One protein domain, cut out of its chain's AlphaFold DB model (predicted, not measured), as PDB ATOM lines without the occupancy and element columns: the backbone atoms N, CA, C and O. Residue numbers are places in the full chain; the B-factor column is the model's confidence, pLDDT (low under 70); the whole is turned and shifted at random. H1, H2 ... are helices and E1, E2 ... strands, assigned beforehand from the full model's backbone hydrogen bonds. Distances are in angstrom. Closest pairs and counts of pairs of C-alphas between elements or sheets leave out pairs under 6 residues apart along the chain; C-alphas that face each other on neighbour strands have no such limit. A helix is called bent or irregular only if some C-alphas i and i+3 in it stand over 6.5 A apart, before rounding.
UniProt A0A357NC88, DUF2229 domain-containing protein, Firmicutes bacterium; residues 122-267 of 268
ATOM      1  N   ALA A 122     538.207 491.086 346.199       50.31
ATOM      2  CA  ALA A 122     536.817 491.450 346.122       50.31
ATOM      3  C   ALA A 122     536.751 492.733 345.308       50.31
ATOM      4  O   ALA A 122     537.353 493.740 345.680       50.31
ATOM      5  N   VAL A 123     536.031 492.692 344.196       51.91
ATOM      6  CA  VAL A 123     535.636 493.912 343.510       51.91
ATOM      7  C   VAL A 123     534.174 494.126 343.874       51.91
ATOM      8  O   VAL A 123     533.308 493.741 343.084       51.91
ATOM      9  N   PRO A 124     533.863 494.655 345.080       49.84
ATOM     10  CA  PRO A 124     532.516 495.116 345.354       49.84
ATOM     11  C   PRO A 124     532.231 496.217 344.336       49.84
ATOM     12  O   PRO A 124     532.781 497.316 344.404       49.84
ATOM     13  N   HIS A 125     531.431 495.893 343.326       53.94
ATOM     14  CA  HIS A 125     530.972 496.894 342.385       53.94
ATOM     15  C   HIS A 125     529.893 497.703 343.094       53.94
ATOM     16  O   HIS A 125     528.817 497.203 343.397       53.94
ATOM     17  N   SER A 126     530.183 498.978 343.350       46.41
ATOM     18  CA  SER A 126     529.231 499.933 343.930       46.41
ATOM     19  C   SER A 126     528.078 500.289 342.982       46.41
ATOM     20  O   SER A 126     527.152 501.002 343.364       46.41
ATOM     21  N   SER A 127     528.115 499.808 341.735       54.72
ATOM     22  CA  SER A 127     527.056 500.027 340.758       54.72
ATOM     23  C   SER A 127     526.061 498.864 340.797       54.72
ATOM     24  O   SER A 127     526.401 497.742 340.425       54.72
ATOM     25  N   ARG A 128     524.798 499.166 341.129       62.75
ATOM     26  CA  ARG A 128     523.634 498.257 341.051       62.75
ATOM     27  C   ARG A 128     523.382 497.633 339.664       62.75
ATOM     28  O   ARG A 128     522.448 496.859 339.510       62.75
ATOM     29  N   THR A 129     524.155 497.999 338.638       69.62
ATOM     30  CA  THR A 129     523.979 497.497 337.263       69.62
ATOM     31  C   THR A 129     524.676 496.163 337.006       69.62
ATOM     32  O   THR A 129     524.340 495.474 336.043       69.62
ATOM     33  N   VAL A 130     525.632 495.790 337.861       82.44
ATOM     34  CA  VAL A 130     526.415 494.560 337.738       82.44
ATOM     35  C   VAL A 130     526.031 493.624 338.881       82.44
ATOM     36  O   VAL A 130     526.147 494.040 340.033       82.44
ATOM     37  N   PRO A 131     525.596 492.381 338.599       89.12
ATOM     38  CA  PRO A 131     525.230 491.462 339.662       89.12
ATOM     39  C   PRO A 131     526.452 491.066 340.496       89.12
ATOM     40  O   PRO A 131     527.552 490.897 339.958       89.12
ATOM     41  N   THR A 132     526.247 490.870 341.793       92.25
ATOM     42  CA  THR A 132     527.244 490.331 342.723       92.25
ATOM     43  C   THR A 132     526.827 488.941 343.186       92.25
ATOM     44  O   THR A 132     525.702 488.719 343.630       92.25
ATOM     45  N   VAL A 133     527.746 487.984 343.092       94.25
ATOM     46  CA  VAL A 133     527.526 486.581 343.439       94.25
ATOM     47  C   VAL A 133     528.436 486.182 344.590       94.25
ATOM     48  O   VAL A 133     529.653 486.363 344.531       94.25
ATOM     49  N   ALA A 134     527.850 485.582 345.624       94.81
ATOM     50  CA  ALA A 134     528.626 484.930 346.667       94.81
ATOM     51  C   ALA A 134     528.988 483.506 346.245       94.81
ATOM     52  O   ALA A 134     528.109 482.705 345.932       94.81
ATOM     53  N   VAL A 135     530.273 483.169 346.263       94.88
ATOM     54  CA  VAL A 135     530.767 481.821 345.973       94.88
ATOM     55  C   VAL A 135     531.203 481.184 347.283       94.88
ATOM     56  O   VAL A 135     532.211 481.565 347.871       94.88
ATOM     57  N   ILE A 136     530.411 480.233 347.766       95.38
ATOM     58  CA  ILE A 136     530.532 479.650 349.100       95.38
ATOM     59  C   ILE A 136     530.937 478.192 348.961       95.38
ATOM     60  O   ILE A 136     530.214 477.382 348.397       95.38
ATOM     61  N   GLY A 137     532.081 477.835 349.521       93.38
ATOM     62  CA  GLY A 137     532.594 476.476 349.529       93.38
ATOM     63  C   GLY A 137     533.757 476.368 350.498       93.38
ATOM     64  O   GLY A 137     534.213 477.363 351.073       93.38
ATOM     65  N   HIS A 138     534.242 475.150 350.708       91.88
ATOM     66  CA  HIS A 138     535.460 474.957 351.490       91.88
ATOM     67  C   HIS A 138     536.652 475.589 350.770       91.88
ATOM     68  O   HIS A 138     536.723 475.557 349.544       91.88
ATOM     69  N   SER A 139     537.622 476.123 351.515       88.31
ATOM     70  CA  SER A 139     538.758 476.851 350.931       88.31
ATOM     71  C   SER A 139     539.553 475.996 349.925       88.31
ATOM     72  O   SER A 139     540.008 476.507 348.908       88.31
ATOM     73  N   TYR A 140     539.633 474.678 350.141       87.50
ATOM     74  CA  TYR A 140     540.258 473.733 349.203       87.50
ATOM     75  C   TYR A 140     539.473 473.530 347.890       87.50
ATOM     76  O   TYR A 140     540.051 473.087 346.908       87.50
ATOM     77  N   ASN A 141     538.177 473.864 347.846       89.44
ATOM     78  CA  ASN A 141     537.379 473.882 346.615       89.44
ATOM     79  C   ASN A 141     537.417 475.264 345.941       89.44
ATOM     80  O   ASN A 141     537.272 475.366 344.731       89.44
ATOM     81  N   LEU A 142     537.562 476.350 346.706       87.81
ATOM     82  CA  LEU A 142     537.492 477.714 346.165       87.81
ATOM     83  C   LEU A 142     538.819 478.233 345.607       87.81
ATOM     84  O   LEU A 142     538.803 479.057 344.694       87.81
ATOM     85  N   TYR A 143     539.950 477.768 346.137       85.00
ATOM     86  CA  TYR A 143     541.261 478.357 345.833       85.00
ATOM     87  C   TYR A 143     542.223 477.406 345.125       85.00
ATOM     88  O   TYR A 143     543.289 477.831 344.686       85.00
ATOM     89  N   ASP A 144     541.847 476.139 344.964       84.00
ATOM     90  CA  ASP A 144     542.590 475.213 344.119       84.00
ATOM     91  C   ASP A 144     542.123 475.355 342.663       84.00
ATOM     92  O   ASP A 144     541.036 474.903 342.287       84.00
ATOM     93  N   ILE A 145     542.957 476.011 341.849       80.19
ATOM     94  CA  ILE A 145     542.680 476.282 340.432       80.19
ATOM     95  C   ILE A 145     542.538 475.007 339.594       80.19
ATOM     96  O   ILE A 145     541.872 475.044 338.561       80.19
ATOM     97  N   TYR A 146     543.152 473.899 340.024       79.56
ATOM     98  CA  TYR A 146     543.059 472.613 339.342       79.56
ATOM     99  C   TYR A 146     541.729 471.929 339.671       79.56
ATOM    100  O   TYR A 146     541.092 471.375 338.781       79.56
ATOM    101  N   CYS A 147     541.271 472.020 340.925       77.62
ATOM    102  CA  CYS A 147     539.958 471.506 341.325       77.62
ATOM    103  C   CYS A 147     538.815 472.238 340.627       77.62
ATOM    104  O   CYS A 147     537.876 471.618 340.141       77.62
ATOM    105  N   ASN A 148     538.845 473.569 340.654       78.88
ATOM    106  CA  ASN A 148     537.649 474.365 340.394       78.88
ATOM    107  C   ASN A 148     537.597 475.023 339.024       78.88
ATOM    108  O   ASN A 148     536.710 475.845 338.790       78.88
ATOM    109  N   HIS A 149     538.533 474.682 338.136       83.00
ATOM    110  CA  HIS A 149     538.621 475.244 336.786       83.00
ATOM    111  C   HIS A 149     538.718 476.776 336.790       83.00
ATOM    112  O   HIS A 149     538.162 477.458 335.935       83.00
ATOM    113  N   ASN A 150     539.407 477.331 337.790       85.38
ATOM    114  CA  ASN A 150     539.573 478.769 337.989       85.38
ATOM    115  C   ASN A 150     538.234 479.541 338.086       85.38
ATOM    116  O   ASN A 150     538.095 480.663 337.586       85.38
ATOM    117  N   LEU A 151     537.248 478.928 338.751       88.38
ATOM    118  CA  LEU A 151     535.866 479.399 338.920       88.38
ATOM    119  C   LEU A 151     535.743 480.902 339.216       88.38
ATOM    120  O   LEU A 151     534.946 481.605 338.594       88.38
ATOM    121  N   LEU A 152     536.520 481.402 340.179       88.44
ATOM    122  CA  LEU A 152     536.406 482.788 340.637       88.44
ATOM    123  C   LEU A 152     536.843 483.775 339.543       88.44
ATOM    124  O   LEU A 152     536.167 484.776 339.314       88.44
ATOM    125  N   ALA A 153     537.914 483.460 338.807       85.62
ATOM    126  CA  ALA A 153     538.366 484.280 337.687       85.62
ATOM    127  C   ALA A 153     537.403 484.211 336.492       85.62
ATOM    128  O   ALA A 153     537.220 485.209 335.795       85.62
ATOM    129  N   LEU A 154     536.765 483.060 336.251       88.56
ATOM    130  CA  LEU A 154     535.739 482.922 335.212       88.56
ATOM    131  C   LEU A 154     534.546 483.848 335.479       88.56
ATOM    132  O   LEU A 154     534.145 484.592 334.586       88.56
ATOM    133  N   LEU A 155     534.032 483.881 336.712       89.88
ATOM    134  CA  LEU A 155     532.936 484.781 337.095       89.88
ATOM    135  C   LEU A 155     533.321 486.261 336.950       89.88
ATOM    136  O   LEU A 155     532.534 487.060 336.440       89.88
ATOM    137  N   GLN A 156     534.552 486.623 337.317       87.25
ATOM    138  CA  GLN A 156     535.067 487.980 337.107       87.25
ATOM    139  C   GLN A 156     535.138 488.342 335.615       87.25
ATOM    140  O   GLN A 156     534.724 489.434 335.229       87.25
ATOM    141  N   ARG A 157     535.593 487.422 334.750       88.31
ATOM    142  CA  ARG A 157     535.605 487.610 333.284       88.31
ATOM    143  C   ARG A 157     534.203 487.760 332.690       88.31
ATOM    144  O   ARG A 157     534.044 488.462 331.697       88.31
ATOM    145  N   MET A 158     533.186 487.158 333.309       89.75
ATOM    146  CA  MET A 158     531.771 487.332 332.940       89.75
ATOM    147  C   MET A 158     531.189 488.693 333.375       89.75
ATOM    148  O   MET A 158     530.009 488.977 333.113       89.75
ATOM    149  N   GLY A 159     532.005 489.535 334.020       87.62
ATOM    150  CA  GLY A 159     531.642 490.871 334.478       87.62
ATOM    151  C   GLY A 159     530.690 490.835 335.665       87.62
ATOM    152  O   GLY A 159     529.701 491.555 335.650       87.62
ATOM    153  N   VAL A 160     530.939 489.954 336.637       88.81
ATOM    154  CA  VAL A 160     530.124 489.770 337.849       88.81
ATOM    155  C   VAL A 160     530.992 490.054 339.073       88.81
ATOM    156  O   VAL A 160     532.157 489.652 339.120       88.81
ATOM    157  N   GLY A 161     530.436 490.748 340.067       88.94
ATOM    158  CA  GLY A 161     531.086 490.914 341.366       88.94
ATOM    159  C   GLY A 161     531.165 489.571 342.091       88.94
ATOM    160  O   GLY A 161     530.204 488.810 342.080       88.94
ATOM    161  N   VAL A 162     532.294 489.257 342.722       89.88
ATOM    162  CA  VAL A 162     532.478 487.983 343.432       89.88
ATOM    163  C   VAL A 162     532.805 488.261 344.887       89.88
ATOM    164  O   VAL A 162     533.729 489.029 345.168       89.88
ATOM    165  N   VAL A 163     532.066 487.612 345.790       91.00
ATOM    166  CA  VAL A 163     532.392 487.584 347.218       91.00
ATOM    167  C   VAL A 163     532.563 486.160 347.745       91.00
ATOM    168  O   VAL A 163     531.925 485.230 347.253       91.00
ATOM    169  N   THR A 164     533.425 485.967 348.742       91.50
ATOM    170  CA  THR A 164     533.773 484.653 349.309       91.50
ATOM    171  C   THR A 164     533.617 484.632 350.836       91.50
ATOM    172  O   THR A 164     533.488 485.690 351.463       91.50
ATOM    173  N   PRO A 165     533.607 483.453 351.492       90.81
ATOM    174  CA  PRO A 165     533.471 483.360 352.947       90.81
ATOM    175  C   PRO A 165     534.552 484.112 353.733       90.81
ATOM    176  O   PRO A 165     534.298 484.573 354.841       90.81
ATOM    177  N   GLU A 166     535.758 484.229 353.179       86.69
ATOM    178  CA  GLU A 166     536.917 484.857 353.816       86.69
ATOM    179  C   GLU A 166     536.771 486.374 354.014       86.69
ATOM    180  O   GLU A 166     537.521 486.952 354.798       86.69
ATOM    181  N   GLN A 167     535.804 487.015 353.354       85.44
ATOM    182  CA  GLN A 167     535.501 488.437 353.550       85.44
ATOM    183  C   GLN A 167     534.627 488.715 354.772       85.44
ATOM    184  O   GLN A 167     534.552 489.858 355.221       85.44
ATOM    185  N   LEU A 168     533.963 487.696 355.318       87.31
ATOM    186  CA  LEU A 168     533.184 487.846 356.538       87.31
ATOM    187  C   LEU A 168     534.055 487.568 357.759       87.31
ATOM    188  O   LEU A 168     534.892 486.661 357.783       87.31
ATOM    189  N   ALA A 169     533.803 488.314 358.832       88.31
ATOM    190  CA  ALA A 169     534.457 488.053 360.099       88.31
ATOM    191  C   ALA A 169     534.068 486.656 360.606       88.31
ATOM    192  O   ALA A 169     532.893 486.356 360.816       88.31
ATOM    193  N   TYR A 170     535.066 485.816 360.891       87.56
ATOM    194  CA  TYR A 170     534.834 484.443 361.352       87.56
ATOM    195  C   TYR A 170     533.880 484.358 362.557       87.56
ATOM    196  O   TYR A 170     533.038 483.466 362.637       87.56
ATOM    197  N   LYS A 171     533.992 485.313 363.492       90.56
ATOM    198  CA  LYS A 171     533.128 485.386 364.677       90.56
ATOM    199  C   LYS A 171     531.662 485.631 364.307       90.56
ATOM    200  O   LYS A 171     530.802 485.003 364.906       90.56
ATOM    201  N   GLN A 172     531.398 486.515 363.346       93.62
ATOM    202  CA  GLN A 172     530.046 486.826 362.873       93.62
ATOM    203  C   GLN A 172     529.406 485.583 362.252       93.62
ATOM    204  O   GLN A 172     528.393 485.105 362.751       93.62
ATOM    205  N   VAL A 173     530.088 484.981 361.273       94.06
ATOM    206  CA  VAL A 173     529.653 483.743 360.604       94.06
ATOM    207  C   VAL A 173     529.332 482.640 361.613       94.06
ATOM    208  O   VAL A 173     528.298 481.980 361.517       94.06
ATOM    209  N   ARG A 174     530.207 482.441 362.607       92.94
ATOM    210  CA  ARG A 174     530.008 481.398 363.618       92.94
ATOM    211  C   ARG A 174     528.781 481.664 364.489       92.94
ATOM    212  O   ARG A 174     527.999 480.742 364.695       92.94
ATOM    213  N   THR A 175     528.611 482.892 364.977       95.12
ATOM    214  CA  THR A 175     527.450 483.275 365.796       95.12
ATOM    215  C   THR A 175     526.141 483.052 365.042       95.12
ATOM    216  O   THR A 175     525.182 482.540 365.618       95.12
ATOM    217  N   THR A 176     526.106 483.381 363.751       96.50
ATOM    218  CA  THR A 176     524.916 483.189 362.912       96.50
ATOM    219  C   THR A 176     524.595 481.714 362.732       96.50
ATOM    220  O   THR A 176     523.452 481.307 362.934       96.50
ATOM    221  N   ALA A 177     525.601 480.873 362.484       95.81
ATOM    222  CA  ALA A 177     525.386 479.432 362.427       95.81
ATOM    223  C   ALA A 177     524.890 478.843 363.759       95.81
ATOM    224  O   ALA A 177     523.974 478.028 363.762       95.81
ATOM    225  N   GLU A 178     525.462 479.270 364.887       94.44
ATOM    226  CA  GLU A 178     525.075 478.795 366.225       94.44
ATOM    227  C   GLU A 178     523.654 479.227 366.615       94.44
ATOM    228  O   GLU A 178     522.959 478.478 367.300       94.44
ATOM    229  N   THR A 179     523.218 480.402 366.155       95.81
ATOM    230  CA  THR A 179     521.867 480.929 366.396       95.81
ATOM    231  C   THR A 179     520.810 480.195 365.572       95.81
ATOM    232  O   THR A 179     519.771 479.817 366.107       95.81
ATOM    233  N   HIS A 180     521.058 480.002 364.276       94.69
ATOM    234  CA  HIS A 180     520.045 479.497 363.342       94.69
ATOM    235  C   HIS A 180     520.024 477.969 363.219       94.69
ATOM    236  O   HIS A 180     518.974 477.394 362.946       94.69
ATOM    237  N   LEU A 181     521.151 477.299 363.472       93.75
ATOM    238  CA  LEU A 181     521.247 475.840 363.443       93.75
ATOM    239  C   LEU A 181     521.979 475.314 364.691       93.75
ATOM    240  O   LEU A 181     523.110 474.812 364.605       93.75
ATOM    241  N   PRO A 182     521.351 475.435 365.880       89.69
ATOM    242  CA  PRO A 182     521.937 474.955 367.121       89.69
ATOM    243  C   PRO A 182     522.174 473.441 367.047       89.69
ATOM    244  O   PRO A 182     521.325 472.678 366.594       89.69
ATOM    245  N   GLY A 183     523.351 472.997 367.491       88.31
ATOM    246  CA  GLY A 183     523.750 471.584 367.457       88.31
ATOM    247  C   GLY A 183     524.601 471.181 366.252       88.31
ATOM    248  O   GLY A 183     525.143 470.074 366.246       88.31
ATOM    249  N   LEU A 184     524.816 472.069 365.272       91.75
ATOM    250  CA  LEU A 184     525.809 471.831 364.227       91.75
ATOM    251  C   LEU A 184     527.217 471.793 364.838       91.75
ATOM    252  O   LEU A 184     527.837 472.828 365.045       91.75
ATOM    253  N   CYS A 185     527.747 470.604 365.110       90.19
ATOM    254  CA  CYS A 185     529.038 470.435 365.786       90.19
ATOM    255  C   CYS A 185     530.257 470.524 364.851       90.19
ATOM    256  O   CYS A 185     531.385 470.308 365.283       90.19
ATOM    257  N   TRP A 186     530.062 470.837 363.568       93.12
ATOM    258  CA  TRP A 186     531.118 470.802 362.557       93.12
ATOM    259  C   TRP A 186     531.584 472.212 362.216       93.12
ATOM    260  O   TRP A 186     530.868 472.979 361.580       93.12
ATOM    261  N   SER A 187     532.820 472.540 362.582       92.38
ATOM    262  CA  SER A 187     533.423 473.868 362.389       92.38
ATOM    263  C   SER A 187     533.399 474.361 360.934       92.38
ATOM    264  O   SER A 187     533.088 475.528 360.689       92.38
ATOM    265  N   MET A 188     533.689 473.488 359.960       92.00
ATOM    266  CA  MET A 188     533.597 473.842 358.534       92.00
ATOM    267  C   MET A 188     532.149 474.027 358.089       92.00
ATOM    268  O   MET A 188     531.853 474.932 357.316       92.00
ATOM    269  N   GLY A 189     531.244 473.207 358.621       94.06
ATOM    270  CA  GLY A 189     529.820 473.306 358.339       94.06
ATOM    271  C   GLY A 189     529.229 474.620 358.830       94.06
ATOM    272  O   GLY A 189     528.551 475.305 358.072       94.06
ATOM    273  N   LYS A 190     529.561 475.018 360.066       94.81
ATOM    274  CA  LYS A 190     529.188 476.325 360.624       94.81
ATOM    275  C   LYS A 190     529.681 477.467 359.744       94.81
ATOM    276  O   LYS A 190     528.943 478.420 359.529       94.81
ATOM    277  N   LYS A 191     530.911 477.366 359.218       94.25
ATOM    278  CA  LYS A 191     531.458 478.365 358.290       94.25
ATOM    279  C   LYS A 191     530.580 478.486 357.041       94.25
ATOM    280  O   LYS A 191     530.160 479.588 356.726       94.25
ATOM    281  N   LEU A 192     530.261 477.378 356.367       95.62
ATOM    282  CA  LEU A 192     529.436 477.417 355.152       95.62
ATOM    283  C   LEU A 192     528.010 477.907 355.421       95.62
ATOM    284  O   LEU A 192     527.539 478.813 354.737       95.62
ATOM    285  N   TYR A 193     527.346 477.338 356.428       96.81
ATOM    286  CA  TYR A 193     525.963 477.673 356.762       96.81
ATOM    287  C   TYR A 193     525.832 479.131 357.214       96.81
ATOM    288  O   TYR A 193     525.032 479.879 356.659       96.81
ATOM    289  N   GLY A 194     526.679 479.572 358.150       97.00
ATOM    290  CA  GLY A 194     526.675 480.953 358.623       97.00
ATOM    291  C   GLY A 194     526.953 481.948 357.499       97.00
ATOM    292  O   GLY A 194     526.226 482.923 357.363       97.00
ATOM    293  N   THR A 195     527.944 481.685 356.639       96.75
ATOM    294  CA  THR A 195     528.238 482.557 355.492       96.75
ATOM    295  C   THR A 195     527.062 482.632 354.521       96.75
ATOM    296  O   THR A 195     526.762 483.713 354.021       96.75
ATOM    297  N   ALA A 196     526.386 481.510 354.257       97.19
ATOM    298  CA  ALA A 196     525.232 481.499 353.370       97.19
ATOM    299  C   ALA A 196     524.090 482.366 353.905       97.19
ATOM    300  O   ALA A 196     523.538 483.148 353.141       97.19
ATOM    301  N   LEU A 197     523.785 482.290 355.205       97.31
ATOM    302  CA  LEU A 197     522.748 483.119 355.828       97.31
ATOM    303  C   LEU A 197     523.129 484.605 355.857       97.31
ATOM    304  O   LEU A 197     522.308 485.451 355.511       97.31
ATOM    305  N   GLU A 198     524.377 484.924 356.211       97.06
ATOM    306  CA  GLU A 198     524.882 486.304 356.218       97.06
ATOM    307  C   GLU A 198     524.751 486.966 354.844       97.06
ATOM    308  O   GLU A 198     524.258 488.087 354.736       97.06
ATOM    309  N   TYR A 199     525.141 486.263 353.777       96.31
ATOM    310  CA  TYR A 199     525.002 486.780 352.416       96.31
ATOM    311  C   TYR A 199     523.567 486.715 351.888       96.31
ATOM    312  O   TYR A 199     523.176 487.558 351.081       96.31
ATOM    313  N   ALA A 200     522.749 485.766 352.346       96.00
ATOM    314  CA  ALA A 200     521.335 485.716 351.988       96.00
ATOM    315  C   ALA A 200     520.571 486.952 352.488       96.00
ATOM    316  O   ALA A 200     519.684 487.439 351.784       96.00
ATOM    317  N   GLY A 201     520.939 487.473 353.662       92.81
ATOM    318  CA  GLY A 201     520.344 488.673 354.254       92.81
ATOM    319  C   GLY A 201     520.793 490.001 353.634       92.81
ATOM    320  O   GLY A 201     520.146 491.017 353.872       92.81
ATOM    321  N   GLN A 202     521.864 490.017 352.836       92.88
ATOM    322  CA  GLN A 202     522.383 491.232 352.197       92.88
ATOM    323  C   GLN A 202     521.687 491.484 350.855       92.88
ATOM    324  O   GLN A 202     521.586 490.579 350.021       92.88
ATOM    325  N   GLU A 203     521.193 492.702 350.628       88.44
ATOM    326  CA  GLU A 203     520.516 493.072 349.374       88.44
ATOM    327  C   GLU A 203     521.498 493.230 348.211       88.44
ATOM    328  O   GLU A 203     521.125 493.035 347.059       88.44
ATOM    329  N   GLU A 204     522.757 493.538 348.514       90.06
ATOM    330  CA  GLU A 204     523.841 493.731 347.557       90.06
ATOM    331  C   GLU A 204     524.306 492.423 346.906       90.06
ATOM    332  O   GLU A 204     525.051 492.458 345.932       90.06
ATOM    333  N   ILE A 205     523.887 491.270 347.440       93.12
ATOM    334  CA  ILE A 205     524.196 489.948 346.894       93.12
ATOM    335  C   ILE A 205     523.003 489.448 346.077       93.12
ATOM    336  O   ILE A 205     521.939 489.147 346.624       93.12
ATOM    337  N   ASP A 206     523.183 489.296 344.768       93.62
ATOM    338  CA  ASP A 206     522.121 488.918 343.830       93.62
ATOM    339  C   ASP A 206     521.905 487.406 343.736       93.62
ATOM    340  O   ASP A 206     520.804 486.950 343.416       93.62
ATOM    341  N   GLY A 207     522.939 486.615 344.024       95.19
ATOM    342  CA  GLY A 207     522.877 485.159 343.959       95.19
ATOM    343  C   GLY A 207     524.015 484.470 344.699       95.19
ATOM    344  O   GLY A 207     525.017 485.088 345.060       95.19
ATOM    345  N   ILE A 208     523.848 483.171 344.934       97.31
ATOM    346  CA  ILE A 208     524.797 482.349 345.684       97.31
ATOM    347  C   ILE A 208     525.152 481.095 344.884       97.31
ATOM    348  O   ILE A 208     524.281 480.365 344.420       97.31
ATOM    349  N   ILE A 209     526.442 480.814 344.745       96.75
ATOM    350  CA  ILE A 209     526.957 479.561 344.193       96.75
ATOM    351  C   ILE A 209     527.556 478.765 345.348       96.75
ATOM    352  O   ILE A 209     528.559 479.167 345.935       96.75
ATOM    353  N   LEU A 210     526.938 477.634 345.670       96.19
ATOM    354  CA  LEU A 210     527.447 476.666 346.632       96.19
ATOM    355  C   LEU A 210     528.398 475.717 345.902       96.19
ATOM    356  O   LEU A 210     527.994 475.058 344.950       96.19
ATOM    357  N   VAL A 211     529.652 475.643 346.334       94.44
ATOM    358  CA  VAL A 211     530.689 474.803 345.733       94.44
ATOM    359  C   VAL A 211     531.016 473.655 346.677       94.44
ATOM    360  O   VAL A 211     531.577 473.852 347.758       94.44
ATOM    361  N   SER A 212     530.707 472.441 346.238       93.88
ATOM    362  CA  SER A 212     531.008 471.206 346.957       93.88
ATOM    363  C   SER A 212     531.860 470.278 346.097       93.88
ATOM    364  O   SER A 212     531.981 470.472 344.889       93.88
ATOM    365  N   SER A 213     532.456 469.271 346.726       91.56
ATOM    366  CA  SER A 213     533.147 468.187 346.032       91.56
ATOM    367  C   SER A 213     532.319 466.912 346.132       91.56
ATOM    368  O   SER A 213     531.673 466.670 347.157       91.56
ATOM    369  N   PHE A 214     532.357 466.086 345.091       89.00
ATOM    370  CA  PHE A 214     531.772 464.752 345.118       89.00
ATOM    371  C   PHE A 214     532.327 463.953 346.312       89.00
ATOM    372  O   PHE A 214     533.453 464.186 346.761       89.00
ATOM    373  N   GLU A 215     531.489 463.095 346.901       89.75
ATOM    374  CA  GLU A 215     531.781 462.328 348.132       89.75
ATOM    375  C   GLU A 215     532.124 463.169 349.379       89.75
ATOM    376  O   GLU A 215     532.668 462.667 350.370       89.75
ATOM    377  N   CYS A 216     531.779 464.459 349.394       91.56
ATOM    378  CA  CYS A 216     531.853 465.254 350.614       91.56
ATOM    379  C   CYS A 216     530.684 464.917 351.558       91.56
ATOM    380  O   CYS A 216     529.595 465.479 351.455       91.56
ATOM    381  N   GLY A 217     530.927 464.025 352.523       89.19
ATOM    382  CA  GLY A 217     529.896 463.572 353.470       89.19
ATOM    383  C   GLY A 217     529.343 464.656 354.409       89.19
ATOM    384  O   GLY A 217     528.217 464.547 354.885       89.19
ATOM    385  N   LEU A 218     530.107 465.721 354.683       87.06
ATOM    386  CA  LEU A 218     529.592 466.859 355.452       87.06
ATOM    387  C   LEU A 218     528.606 467.683 354.615       87.06
ATOM    388  O   LEU A 218     527.536 468.065 355.089       87.06
ATOM    389  N   ASP A 219     528.961 467.940 353.360       92.00
ATOM    390  CA  ASP A 219     528.161 468.778 352.473       92.00
ATOM    391  C   ASP A 219     526.882 468.069 352.030       92.00
ATOM    392  O   ASP A 219     525.856 468.727 351.891       92.00
ATOM    393  N   SER A 220     526.891 466.738 351.890       88.00
ATOM    394  CA  SER A 220     525.674 465.974 351.574       88.00
ATOM    395  C   SER A 220     524.557 466.170 352.603       88.00
ATOM    396  O   SER A 220     523.388 466.023 352.261       88.00
ATOM    397  N   LEU A 221     524.903 466.512 353.849       85.81
ATOM    398  CA  LEU A 221     523.934 466.840 354.897       85.81
ATOM    399  C   LEU A 221     523.602 468.336 354.933       85.81
ATOM    400  O   LEU A 221     522.457 468.704 355.169       85.81
ATOM    401  N   LEU A 222     524.591 469.205 354.708       92.44
ATOM    402  CA  LEU A 222     524.431 470.649 354.898       92.44
ATOM    403  C   LEU A 222     523.870 471.393 353.689       92.44
ATOM    404  O   LEU A 222     523.177 472.391 353.875       92.44
ATOM    405  N   MET A 223     524.163 470.955 352.464       93.25
ATOM    406  CA  MET A 223     523.808 471.717 351.261       93.25
ATOM    407  C   MET A 223     522.295 471.808 351.056       93.25
ATOM    408  O   MET A 223     521.815 472.863 350.655       93.25
ATOM    409  N   ASP A 224     521.535 470.756 351.388       92.25
ATOM    410  CA  ASP A 224     520.066 470.805 351.345       92.25
ATOM    411  C   ASP A 224     519.512 471.789 352.383       92.25
ATOM    412  O   ASP A 224     518.668 472.624 352.059       92.25
ATOM    413  N   THR A 225     520.037 471.755 353.613       94.44
ATOM    414  CA  THR A 225     519.645 472.698 354.669       94.44
ATOM    415  C   THR A 225     519.927 474.138 354.255       94.44
ATOM    416  O   THR A 225     519.035 474.977 354.337       94.44
ATOM    417  N   ILE A 226     521.129 474.422 353.743       96.50
ATOM    418  CA  ILE A 226     521.482 475.753 353.239       96.50
ATOM    419  C   ILE A 226     520.537 476.152 352.104       96.50
ATOM    420  O   ILE A 226     519.979 477.243 352.129       96.50
ATOM    421  N   ASN A 227     520.309 475.278 351.123       94.44
ATOM    422  CA  ASN A 227     519.470 475.599 349.972       94.44
ATOM    423  C   ASN A 227     518.024 475.946 350.374       94.44
ATOM    424  O   ASN A 227     517.442 476.876 349.818       94.44
ATOM    425  N   ARG A 228     517.456 475.261 351.375       94.25
ATOM    426  CA  ARG A 228     516.136 475.601 351.933       94.25
ATOM    427  C   ARG A 228     516.113 476.995 352.548       94.25
ATOM    428  O   ARG A 228     515.194 477.759 352.263       94.25
ATOM    429  N   GLU A 229     517.131 477.350 353.328       95.44
ATOM    430  CA  GLU A 229     517.269 478.704 353.881       95.44
ATOM    431  C   GLU A 229     517.326 479.740 352.754       95.44
ATOM    432  O   GLU A 229     516.553 480.694 352.742       95.44
ATOM    433  N   LEU A 230     518.152 479.518 351.729       95.81
ATOM    434  CA  LEU A 230     518.265 480.445 350.599       95.81
ATOM    435  C   LEU A 230     516.931 480.648 349.860       95.81
ATOM    436  O   LEU A 230     516.609 481.774 349.471       95.81
ATOM    437  N   LEU A 231     516.115 479.595 349.736       94.75
ATOM    438  CA  LEU A 231     514.753 479.695 349.206       94.75
ATOM    439  C   LEU A 231     513.843 480.550 350.101       94.75
ATOM    440  O   LEU A 231     513.086 481.368 349.573       94.75
ATOM    441  N   HIS A 232     513.937 480.427 351.431       94.50
ATOM    442  CA  HIS A 232     513.201 481.286 352.370       94.50
ATOM    443  C   HIS A 232     513.580 482.766 352.219       94.50
ATOM    444  O   HIS A 232     512.697 483.625 352.190       94.50
ATOM    445  N   TYR A 233     514.865 483.061 352.012       94.62
ATOM    446  CA  TYR A 233     515.363 484.410 351.705       94.62
ATOM    447  C   TYR A 233     515.078 484.860 350.258       94.62
ATOM    448  O   TYR A 233     515.436 485.973 349.873       94.62
ATOM    449  N   LYS A 234     514.437 484.019 349.427       94.31
ATOM    450  CA  LYS A 234     514.198 484.259 347.988       94.31
ATOM    451  C   LYS A 234     515.486 484.605 347.223       94.31
ATOM    452  O   LYS A 234     515.460 485.357 346.233       94.31
ATOM    453  N   LYS A 235     516.610 484.055 347.688       94.88
ATOM    454  CA  LYS A 235     517.940 484.259 347.125       94.88
ATOM    455  C   LYS A 235     518.227 483.146 346.104       94.88
ATOM    456  O   LYS A 235     518.182 481.974 346.471       94.88
ATOM    457  N   PRO A 236     518.491 483.468 344.824       95.31
ATOM    458  CA  PRO A 236     518.826 482.470 343.816       95.31
ATOM    459  C   PRO A 236     520.107 481.742 344.200       95.31
ATOM    460  O   PRO A 236     521.121 482.379 344.491       95.31
ATOM    461  N   ALA A 237     520.057 480.416 344.168       96.00
ATOM    462  CA  ALA A 237     521.172 479.571 344.547       96.00
ATOM    463  C   ALA A 237     521.447 478.506 343.483       96.00
ATOM    464  O   ALA A 237     520.523 477.991 342.853       96.00
ATOM    465  N   MET A 238     522.718 478.157 343.302       95.44
ATOM    466  CA  MET A 238     523.146 477.028 342.480       95.44
ATOM    467  C   MET A 238     524.153 476.181 343.252       95.44
ATOM    468  O   MET A 238     525.159 476.700 343.723       95.44
ATOM    469  N   LEU A 239     523.919 474.869 343.318       94.75
ATOM    470  CA  LEU A 239     524.904 473.911 343.811       94.75
ATOM    471  C   LEU A 239     525.784 473.414 342.657       94.75
ATOM    472  O   LEU A 239     525.326 472.703 341.758       94.75
ATOM    473  N   LEU A 240     527.059 473.777 342.697       93.44
ATOM    474  CA  LEU A 240     528.110 473.278 341.827       93.44
ATOM    475  C   LEU A 240     528.884 472.181 342.565       93.44
ATOM    476  O   LEU A 240     529.631 472.452 343.503       93.44
ATOM    477  N   VAL A 241     528.692 470.935 342.135       91.69
ATOM    478  CA  VAL A 241     529.463 469.786 342.624       91.69
ATOM    479  C   VAL A 241     530.623 469.550 341.667       91.69
ATOM    480  O   VAL A 241     530.398 469.378 340.469       91.69
ATOM    481  N   ILE A 242     531.838 469.576 342.203       89.62
ATOM    482  CA  ILE A 242     533.084 469.304 341.490       89.62
ATOM    483  C   ILE A 242     533.449 467.832 341.692       89.62
ATOM    484  O   ILE A 242     533.407 467.323 342.810       89.62
ATOM    485  N   ASP A 243     533.831 467.165 340.614       86.19
ATOM    486  CA  ASP A 243     534.234 465.761 340.590       86.19
ATOM    487  C   ASP A 243     535.411 465.537 339.626       86.19
ATOM    488  O   ASP A 243     535.664 466.359 338.745       86.19
ATOM    489  N   GLU A 244     536.084 464.393 339.745       78.00
ATOM    490  CA  GLU A 244     537.157 463.918 338.868       78.00
ATOM    491  C   GLU A 244     536.802 463.966 337.374       78.00
ATOM    492  O   GLU A 244     537.656 464.245 336.530       78.00
ATOM    493  N   HIS A 245     535.539 463.692 337.048       74.31
ATOM    494  CA  HIS A 245     535.027 463.663 335.679       74.31
ATOM    495  C   HIS A 245     534.389 464.986 335.241       74.31
ATOM    496  O   HIS A 245     533.832 465.079 334.145       74.31
ATOM    497  N   THR A 246     534.449 466.020 336.083       74.31
ATOM    498  CA  THR A 246     533.849 467.315 335.769       74.31
ATOM    499  C   THR A 246     534.654 468.011 334.677       74.31
ATOM    500  O   THR A 246     535.717 468.577 334.928       74.31
ATOM    501  N   GLY A 247     534.126 467.982 333.453       75.00
ATOM    502  CA  GLY A 247     534.679 468.721 332.326       75.00
ATOM    503  C   GLY A 247     534.478 470.231 332.475       75.00
ATOM    504  O   GLY A 247     533.383 470.692 332.809       75.00
ATOM    505  N   GLU A 248     535.520 470.998 332.157       77.44
ATOM    506  CA  GLU A 248     535.551 472.465 332.226       77.44
ATOM    507  C   GLU A 248     534.361 473.116 331.491       77.44
ATOM    508  O   GLU A 248     533.671 473.972 332.044       77.44
ATOM    509  N   ALA A 249     534.036 472.638 330.284       79.81
ATOM    510  CA  ALA A 249     532.932 473.166 329.476       79.81
ATOM    511  C   ALA A 249     531.559 473.066 330.174       79.81
ATOM    512  O   ALA A 249     530.724 473.967 330.052       79.81
ATOM    513  N   GLY A 250     531.327 471.990 330.935       83.50
ATOM    514  CA  GLY A 250     530.080 471.789 331.674       83.50
ATOM    515  C   GLY A 250     529.944 472.752 332.853       83.50
ATOM    516  O   GLY A 250     528.849 473.248 333.121       83.50
ATOM    517  N   VAL A 251     531.054 473.061 333.529       86.56
ATOM    518  CA  VAL A 251     531.091 474.069 334.598       86.56
ATOM    519  C   VAL A 251     530.816 475.450 334.019       86.56
ATOM    520  O   VAL A 251     529.899 476.121 334.487       86.56
ATOM    521  N   ILE A 252     531.538 475.839 332.964       88.25
ATOM    522  CA  ILE A 252     531.393 477.150 332.315       88.25
ATOM    523  C   ILE A 252     529.943 477.392 331.887       88.25
ATOM    524  O   ILE A 252     529.353 478.386 332.298       88.25
ATOM    525  N   THR A 253     529.330 476.449 331.166       90.50
ATOM    526  CA  THR A 253     527.953 476.601 330.660       90.50
ATOM    527  C   THR A 253     526.942 476.824 331.794       90.50
ATOM    528  O   THR A 253     526.015 477.625 331.679       90.50
ATOM    529  N   ARG A 254     527.113 476.131 332.930       93.12
ATOM    530  CA  ARG A 254     526.239 476.294 334.105       93.12
ATOM    531  C   ARG A 254     526.423 477.657 334.770       93.12
ATOM    532  O   ARG A 254     525.438 478.258 335.194       93.12
ATOM    533  N   LEU A 255     527.662 478.144 334.848       93.25
ATOM    534  CA  LEU A 255     527.962 479.480 335.362       93.25
ATOM    535  C   LEU A 255     527.372 480.563 334.460       93.25
ATOM    536  O   LEU A 255     526.710 481.462 334.968       93.25
ATOM    537  N   GLU A 256     527.539 480.444 333.142       92.94
ATOM    538  CA  GLU A 256     526.963 481.368 332.158       92.94
ATOM    539  C   GLU A 256     525.443 481.443 332.298       92.94
ATOM    540  O   GLU A 256     524.890 482.530 332.461       92.94
ATOM    541  N   ALA A 257     524.768 480.291 332.340       94.25
ATOM    542  CA  ALA A 257     523.319 480.230 332.507       94.25
ATOM    543  C   ALA A 257     522.849 480.880 333.822       94.25
ATOM    544  O   ALA A 257     521.839 481.590 333.845       94.25
ATOM    545  N   PHE A 258     523.583 480.666 334.918       95.25
ATOM    546  CA  PHE A 258     523.263 481.271 336.210       95.25
ATOM    547  C   PHE A 258     523.465 482.791 336.201       95.25
ATOM    548  O   PHE A 258     522.596 483.534 336.658       95.25
ATOM    549  N   VAL A 259     524.575 483.269 335.638       93.12
ATOM    550  CA  VAL A 259     524.861 484.704 335.507       93.12
ATOM    551  C   VAL A 259     523.829 485.391 334.612       93.12
ATOM    552  O   VAL A 259     523.334 486.465 334.958       93.12
ATOM    553  N   ASP A 260     523.446 484.769 333.499       92.94
ATOM    554  CA  ASP A 260     522.416 485.287 332.598       92.94
ATOM    555  C   ASP A 260     521.050 485.393 333.278       92.94
ATOM    556  O   ASP A 260     520.341 486.390 333.103       92.94
ATOM    557  N   MET A 261     520.682 484.400 334.092       93.38
ATOM    558  CA  MET A 261     519.465 484.445 334.904       93.38
ATOM    559  C   MET A 261     519.481 485.647 335.864       93.38
ATOM    560  O   MET A 261     518.482 486.367 335.950       93.38
ATOM    561  N   LEU A 262     520.603 485.908 336.544       91.75
ATOM    562  CA  LEU A 262     520.737 487.056 337.450       91.75
ATOM    563  C   LEU A 262     520.634 488.392 336.703       91.75
ATOM    564  O   LEU A 262     519.869 489.269 337.108       91.75
ATOM    565  N   LYS A 263     521.325 488.525 335.564       88.38
ATOM    566  CA  LYS A 263     521.286 489.735 334.722       88.38
ATOM    567  C   LYS A 263     519.877 490.045 334.203       88.38
ATOM    568  O   LYS A 263     519.521 491.214 334.072       88.38
ATOM    569  N   ARG A 264     519.064 489.024 333.907       85.50
ATOM    570  CA  ARG A 264     517.662 489.207 333.481       85.50
ATOM    571  C   ARG A 264     516.763 489.675 334.619       85.50
ATOM    572  O   ARG A 264     515.895 490.502 334.379       85.50
ATOM    573  N   ARG A 265     516.979 489.181 335.840       76.25
ATOM    574  CA  ARG A 265     516.201 489.576 337.024       76.25
ATOM    575  C   ARG A 265     516.453 491.030 337.442       76.25
ATOM    576  O   ARG A 265     515.553 491.660 337.980       76.25
ATOM    577  N   GLY A 266     517.661 491.545 337.199       61.91
ATOM    578  CA  GLY A 266     518.047 492.930 337.496       61.91
ATOM    579  C   GLY A 266     517.602 493.973 336.461       61.91
ATOM    580  O   GLY A 266     517.854 495.161 336.659       61.91
ATOM    581  N   ARG A 267     516.964 493.564 335.353       47.75
ATOM    582  CA  ARG A 267     516.342 494.497 334.403       47.75
ATOM    583  C   ARG A 267     514.897 494.775 334.850       47.75
ATOM    584  O   ARG A 267     514.169 493.801 335.033       47.75
TER     585      ARG A 267
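What this domain is: This is residues 122 to 267 of the 268 residues of the protein "DUF2229 domain-containing protein" of Firmicutes bacterium (UniProt A0A357NC88). A strongly twisted parallel sheet of four strands, E2 E1 E3 E4, forms the core, with helices over both faces: H5 and H6 side by side on one face, H3 and the long H7 on the other. H4 crosses H5, away from the sheet, and the short H1 and H2 lie near the last residues of E1, E3 and E4. The printed part has 146 residues, with seven named helices and four named strands in the order E1 H1 H2 H3 E2 H4 H5 E3 H6 E4 H7; the class is mixed, helices and strands. The whole is compact, with a radius of gyration of the C-alphas of 14.5 A, and rounded, spanning 38 by 36 by 24 A.

How they stand to each other: The inner strand E1, residues 132 to 137, is the parallel neighbour of the edge strand E2, residues 161 to 163, with N 133 and O 161 2.8 A apart. On its other side E1 is parallel to E3, residues 207 to 213, at 22 degrees, with N 136 and O 209 2.8 A apart. E3 is parallel to the edge strand E4, residues 237 to 242, with N 240 and O 210 2.8 A apart. The sheet is only just strongly twisted, its C-alphas lying up to 4.4 A off the best plane. H1, residues 139 to 142, is on the sheet at a height of 7.2 A, only just over E3, where 3 of its C-alphas fall. H2, residues 145 to 148, only grazes the sheet with residues 147 to 148. H1 and H2 touch only at the corner by their link, and only just, with 3 pairs of C-alphas within 8 A; the closest, those of Asn 141 and Asn 148, are 6.2 A apart. H3, residues 151 to 157, is on the sheet at a height of 9.0 A and runs along the strands, at 7 degrees to E1 on the local plane. E1, H1 H2 H3 and E2 make a strand-helix-strand unit, two parallel neighbour strands with helices between. H4, residues 170 to 180, is not on the sheet; it touches H5, residues 187 to 200, about perpendicular at 84 degrees, the closest C-alphas being those of Ala 177 and Gly 194, 4.3 A apart. E2, H4 H5 and E3 make a split unit, with E1 between the two strands and a right-handed crossover. H5 lies over E1 and E3 at a height of 9.9 A. H6, residues 219 to 232, lies over E3 and E4 on the same face as H5. H5 and H6 touch at a shallow tilt of 18 degrees, the same way, with the C-alphas of Tyr 193 and Ile 226 closest, 6.0 A apart. E3, H6 and E4 make another strand-helix-strand unit, also right-handed in its crossover. H7, residues 248 to 265, is on the opposite face at a height of 9.6 A, over E3. H3 and H7 are on the same face, close but not clearly touching; the C-alphas of Leu 155 and Leu 255 are closest, 7.5 A apart. With helices on both faces, the arrangement is three layers. Each O i to N i+4 pair is within hydrogen-bond range in H3, H4, H5 and H7, and 8 of 10 are in H6; H1 and H2 are too short for such a pair.

Where its parts are: E1 begins at C-alpha 132, (527.244, 490.331, 342.723), and is 16.3 A long. H4 is 15.7 A long, and H5 and E3 19.9 A each; E3 begins at C-alpha 207, (522.877, 485.159, 343.959). H6, 19.5 A, is only just irregular: C-alphas 221 and 224 are 6.6 A apart. E4 is 16.0 A long. H7, the longest helix, is 26.3 A long and ends at C-alpha 265, (516.201, 489.576, 337.024).

The domain as a whole: The C-alphas farthest apart, those of Cys 185 and Arg 267, are 41.5 A apart. The printed part has no cut and no long link. The mean pLDDT of the printed part is 88.2; residues 122 to 129 and 266 to 267 are under 70.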